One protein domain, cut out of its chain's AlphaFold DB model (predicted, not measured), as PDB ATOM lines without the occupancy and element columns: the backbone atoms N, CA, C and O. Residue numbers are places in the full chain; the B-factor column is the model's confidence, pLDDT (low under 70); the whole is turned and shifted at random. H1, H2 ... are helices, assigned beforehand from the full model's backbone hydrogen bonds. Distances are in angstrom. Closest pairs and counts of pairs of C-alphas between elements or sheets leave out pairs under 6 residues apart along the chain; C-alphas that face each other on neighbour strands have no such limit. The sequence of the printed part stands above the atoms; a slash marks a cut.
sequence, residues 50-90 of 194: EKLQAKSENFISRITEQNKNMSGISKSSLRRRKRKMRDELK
ATOM      1  N   GLU A  50     171.481 187.929 136.354       91.81
ATOM      2  CA  GLU A  50     171.466 189.270 136.936       91.81
ATOM      3  C   GLU A  50     170.147 189.999 136.658       91.81
ATOM      4  O   GLU A  50     169.509 190.496 137.580       91.81
ATOM      5  N   LYS A  51     169.628 189.927 135.424       92.75
ATOM      6  CA  LYS A  51     168.293 190.459 135.092       92.75
ATOM      7  C   LYS A  51     167.177 189.833 135.921       92.75
ATOM      8  O   LYS A  51     166.195 190.501 136.239       92.75
ATOM      9  N   LEU A  52     167.270 188.537 136.217       94.00
ATOM     10  CA  LEU A  52     166.277 187.845 137.035       94.00
ATOM     11  C   LEU A  52     166.379 188.294 138.498       94.00
ATOM     12  O   LEU A  52     165.350 188.619 139.090       94.00
ATOM     13  N   GLN A  53     167.597 188.400 139.033       93.88
ATOM     14  CA  GLN A  53     167.859 188.902 140.385       93.88
ATOM     15  C   GLN A  53     167.376 190.349 140.555       93.88
ATOM     16  O   GLN A  53     166.575 190.622 141.446       93.88
ATOM     17  N   ALA A  54     167.711 191.237 139.618       92.94
ATOM     18  CA  ALA A  54     167.232 192.615 139.609       92.94
ATOM     19  C   ALA A  54     165.697 192.693 139.545       92.94
ATOM     20  O   ALA A  54     165.080 193.531 140.201       92.94
ATOM     21  N   LYS A  55     165.030 191.807 138.791       93.62
ATOM     22  CA  LYS A  55     163.557 191.737 138.777       93.62
ATOM     23  C   LYS A  55     162.986 191.290 140.121       93.62
ATOM     24  O   LYS A  55     161.992 191.873 140.556       93.62
ATOM     25  N   SER A  56     163.580 190.284 140.766       94.25
ATOM     26  CA  SER A  56     163.129 189.832 142.087       94.25
ATOM     27  C   SER A  56     163.355 190.891 143.162       94.25
ATOM     28  O   SER A  56     162.449 191.155 143.947       94.25
ATOM     29  N   GLU A  57     164.503 191.563 143.154       93.25
ATOM     30  CA  GLU A  57     164.825 192.618 144.116       93.25
ATOM     31  C   GLU A  57     163.904 193.824 143.945       93.25
ATOM     32  O   GLU A  57     163.330 194.298 144.922       93.25
ATOM     33  N   ASN A  58     163.646 194.249 142.703       91.25
ATOM     34  CA  ASN A  58     162.679 195.309 142.404       91.25
ATOM     35  C   ASN A  58     161.240 194.952 142.808       91.25
ATOM     36  O   ASN A  58     160.419 195.831 143.074       91.25
ATOM     37  N   PHE A  59     160.887 193.668 142.804       89.75
ATOM     38  CA  PHE A  59     159.582 193.213 143.273       89.75
ATOM     39  C   PHE A  59     159.502 193.230 144.803       89.75
ATOM     40  O   PHE A  59     158.522 193.728 145.358       89.75
ATOM     41  N   ILE A  60     160.546 192.743 145.480       89.75
ATOM     42  CA  ILE A  60     160.640 192.749 146.942       89.75
ATOM     43  C   ILE A  60     160.662 194.186 147.464       89.75
ATOM     44  O   ILE A  60     159.894 194.495 148.370       89.75
ATOM     45  N   SER A  61     161.450 195.085 146.863       85.44
ATOM     46  CA  SER A  61     161.492 196.503 147.239       85.44
ATOM     47  C   SER A  61     160.127 197.170 147.085       85.44
ATOM     48  O   SER A  61     159.646 197.829 148.003       85.44
ATOM     49  N   ARG A  62     159.413 196.907 145.981       82.38
ATOM     50  CA  ARG A  62     158.039 197.400 145.805       82.38
ATOM     51  C   ARG A  62     157.098 196.878 146.881       82.38
ATOM     52  O   ARG A  62     156.275 197.647 147.359       82.38
ATOM     53  N   ILE A  63     157.183 195.610 147.275       79.62
ATOM     54  CA  ILE A  63     156.321 195.056 148.330       79.62
ATOM     55  C   ILE A  63     156.650 195.661 149.696       79.62
ATOM     56  O   ILE A  63     155.740 196.055 150.429       79.62
ATOM     57  N   THR A  64     157.932 195.754 150.051       79.12
ATOM     58  CA  THR A  64     158.363 196.278 151.353       79.12
ATOM     59  C   THR A  64     158.044 197.768 151.492       79.12
ATOM     60  O   THR A  64     157.542 198.192 152.536       79.12
ATOM     61  N   GLU A  65     158.218 198.554 150.429       71.06
ATOM     62  CA  GLU A  65     157.831 199.968 150.383       71.06
ATOM     63  C   GLU A  65     156.306 200.160 150.360       71.06
ATOM     64  O   GLU A  65     155.773 201.040 151.044       71.06
ATOM     65  N   GLN A  66     155.565 199.320 149.626       64.88
ATOM     66  CA  GLN A  66     154.099 199.387 149.587       64.88
ATOM     67  C   GLN A  66     153.452 199.012 150.922       64.88
ATOM     68  O   GLN A  66     152.408 199.580 151.258       64.88
ATOM     69  N   ASN A  67     154.060 198.113 151.699       63.66
ATOM     70  CA  ASN A  67     153.563 197.734 153.021       63.66
ATOM     71  C   ASN A  67     153.646 198.879 154.037       63.66
ATOM     72  O   ASN A  67     152.745 199.005 154.863       63.66
ATOM     73  N   LYS A  68     154.650 199.763 153.943       65.88
ATOM     74  CA  LYS A  68     154.789 200.905 154.865       65.88
ATOM     75  C   LYS A  68     153.730 201.991 154.663       65.88
ATOM     76  O   LYS A  68     153.360 202.652 155.623       65.88
ATOM     77  N   ASN A  69     153.206 202.152 153.445       62.50
ATOM     78  CA  ASN A  69     152.294 203.257 153.122       62.50
ATOM     79  C   ASN A  69     150.910 202.831 152.602       62.50
ATOM     80  O   ASN A  69     150.118 203.701 152.249       62.50
ATOM     81  N   MET A  70     150.603 201.526 152.481       60.38
ATOM     82  CA  MET A  70     149.381 200.993 151.830       60.38
ATOM     83  C   MET A  70     149.061 201.631 150.452       60.38
ATOM     84  O   MET A  70     147.974 201.450 149.899       60.38
ATOM     85  N   SER A  71     150.014 202.364 149.865       60.00
ATOM     86  CA  SER A  71     149.807 203.282 148.737       60.00
ATOM     87  C   SER A  71     149.974 202.592 147.379       60.00
ATOM     88  O   SER A  71     149.870 203.238 146.339       60.00
ATOM     89  N   GLY A  72     150.219 201.279 147.375       67.31
ATOM     90  CA  GLY A  72     150.335 200.452 146.170       67.31
ATOM     91  C   GLY A  72     149.091 199.642 145.819       67.31
ATOM     92  O   GLY A  72     149.008 199.058 144.740       67.31
ATOM     93  N   ILE A  73     148.101 199.595 146.712       75.06
ATOM     94  CA  ILE A  73     146.895 198.803 146.492       75.06
ATOM     95  C   ILE A  73     145.961 199.585 145.569       75.06
ATOM     96  O   ILE A  73     145.475 200.666 145.907       75.06
ATOM     97  N   SER A  74     145.664 199.021 144.396       85.56
ATOM     98  CA  SER A  74     144.722 199.641 143.466       85.56
ATOM     99  C   SER A  74     143.352 199.848 144.122       85.56
ATOM    100  O   SER A  74     142.891 199.051 144.947       85.56
ATOM    101  N   LYS A  75     142.634 200.897 143.705       83.38
ATOM    102  CA  LYS A  75     141.285 201.201 144.218       83.38
ATOM    103  C   LYS A  75     140.335 199.999 144.109       83.38
ATOM    104  O   LYS A  75     139.489 199.809 144.978       83.38
ATOM    105  N   SER A  76     140.469 199.190 143.054       86.00
ATOM    106  CA  SER A  76     139.694 197.955 142.862       86.00
ATOM    107  C   SER A  76     140.027 196.906 143.926       86.00
ATOM    108  O   SER A  76     139.115 196.380 144.562       86.00
ATOM    109  N   SER A  77     141.315 196.670 144.187       89.06
ATOM    110  CA  SER A  77     141.768 195.728 145.215       89.06
ATOM    111  C   SER A  77     141.301 196.149 146.614       89.06
ATOM    112  O   SER A  77     140.685 195.359 147.329       89.06
ATOM    113  N   LEU A  78     141.418 197.438 146.956       87.06
ATOM    114  CA  LEU A  78     140.924 197.958 148.235       87.06
ATOM    115  C   LEU A  78     139.403 197.777 148.388       87.06
ATOM    116  O   LEU A  78     138.913 197.428 149.462       87.06
ATOM    117  N   ARG A  79     138.634 197.982 147.309       92.81
ATOM    118  CA  ARG A  79     137.179 197.748 147.304       92.81
ATOM    119  C   ARG A  79     136.820 196.272 147.450       92.81
ATOM    120  O   ARG A  79     135.783 195.987 148.042       92.81
ATOM    121  N   ARG A  80     137.612 195.362 146.881       94.56
ATOM    122  CA  ARG A  80     137.416 193.911 147.014       94.56
ATOM    123  C   ARG A  80     137.694 193.472 148.449       94.56
ATOM    124  O   ARG A  80     136.813 192.884 149.058       94.56
ATOM    125  N   ARG A  81     138.825 193.891 149.030       91.31
ATOM    126  CA  ARG A  81     139.166 193.630 150.441       91.31
ATOM    127  C   ARG A  81     138.083 194.135 151.397       91.31
ATOM    128  O   ARG A  81     137.618 193.388 152.243       91.31
ATOM    129  N   LYS A  82     137.609 195.375 151.218       93.44
ATOM    130  CA  LYS A  82     136.521 195.943 152.039       93.44
ATOM    131  C   LYS A  82     135.162 195.272 151.833       93.44
ATOM    132  O   LYS A  82     134.309 195.367 152.709       93.44
ATOM    133  N   ARG A  83     134.898 194.686 150.662       95.81
ATOM    134  CA  ARG A  83     133.696 193.868 150.449       95.81
ATOM    135  C   ARG A  83     133.830 192.559 151.213       95.81
ATOM    136  O   ARG A  83     133.018 192.335 152.092       95.81
ATOM    137  N   LYS A  84     134.934 191.840 151.004       96.06
ATOM    138  CA  LYS A  84     135.235 190.585 151.695       96.06
ATOM    139  C   LYS A  84     135.157 190.715 153.222       96.06
ATOM    140  O   LYS A  84     134.379 189.995 153.822       96.06
ATOM    141  N   MET A  85     135.815 191.714 153.823       91.62
ATOM    142  CA  MET A  85     135.727 191.921 155.281       91.62
ATOM    143  C   MET A  85     134.303 192.235 155.756       91.62
ATOM    144  O   MET A  85     133.898 191.795 156.821       91.62
ATOM    145  N   ARG A  86     133.512 192.991 154.979       94.31
ATOM    146  CA  ARG A  86     132.101 193.230 155.330       94.31
ATOM    147  C   ARG A  86     131.252 191.974 155.191       94.31
ATOM    148  O   ARG A  86     130.301 191.835 155.939       94.31
ATOM    149  N   ASP A  87     131.555 191.120 154.224       93.81
ATOM    150  CA  ASP A  87     130.842 189.863 154.014       93.81
ATOM    151  C   ASP A  87     131.227 188.809 155.069       93.81
ATOM    152  O   ASP A  87     130.398 187.981 155.423       93.81
ATOM    153  N   GLU A  88     132.447 188.874 155.608       90.06
ATOM    154  CA  GLU A  88     132.903 188.091 156.765       90.06
ATOM    155  C   GLU A  88     132.251 188.556 158.075       90.06
ATOM    156  O   GLU A  88     131.879 187.721 158.881       90.06
ATOM    157  N   LEU A  89     132.055 189.867 158.256       87.06
ATOM    158  CA  LEU A  89     131.418 190.464 159.444       87.06
ATOM    159  C   LEU A  89     129.881 190.418 159.436       87.06
ATOM    160  O   LEU A  89     129.248 190.870 160.390       87.06
ATOM    161  N   LYS A  90     129.255 189.973 158.344       90.06
ATOM    162  CA  LYS A  90     127.803 189.762 158.340       90.06
ATOM    163  C   LYS A  90     127.481 188.557 159.225       90.06
ATOM    164  O   LYS A  90     128.236 187.592 159.174       90.06
TER     165      LYS A  90
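Overview. This is residues 50 to 90 of the 194 residues of a protein of Kluyveromyces marxianus (strain DMKU3-1042 / BCC 29191 / NBRC 104275) (UniProt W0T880). A long helix, H1, and a shorter one, H2, follow each other end to end as a wide, open V, with a tight link at its corner and no packing between the two arms. The printed part has 41 residues with two named helices, H1 then H2, and no named strand; the class is all helix. The whole is extended, with a radius of gyration of the C-alphas of 14.6 A, and its outline is a rod of 48 by 18 by 15 A.

Along the chain. Find C-alpha 50 at (171.466, 189.270, 136.936); from there H1, residues 50 to 69, runs 28.7 A to C-alpha 69 at (152.294, 203.257, 153.122). H2, residues 75 to 88, runs 20.0 A and ends at C-alpha 88, at (132.903, 188.091, 156.765).

Arrangement. Compare the C-alphas of H1 and H2 and you will find the helices apart, no C-alpha of the one within 8 A of the other. Residues 50 to 61 and 64 to 69 of H1 stand free, as do residues 79 to 90, of which 79 to 88 belong to H2. In H2 every O i to N i+4 pair is within hydrogen-bond range; in H1, 14 of 16 are.

Size, cuts and confidence. The C-alphas of Glu 50 and Lys 90, the two farthest apart, are 48.6 A apart. The printed part has no cut. In the B-factor column, look for pLDDT under 70 at residues 66 to 72; the mean of the printed part is 84.8.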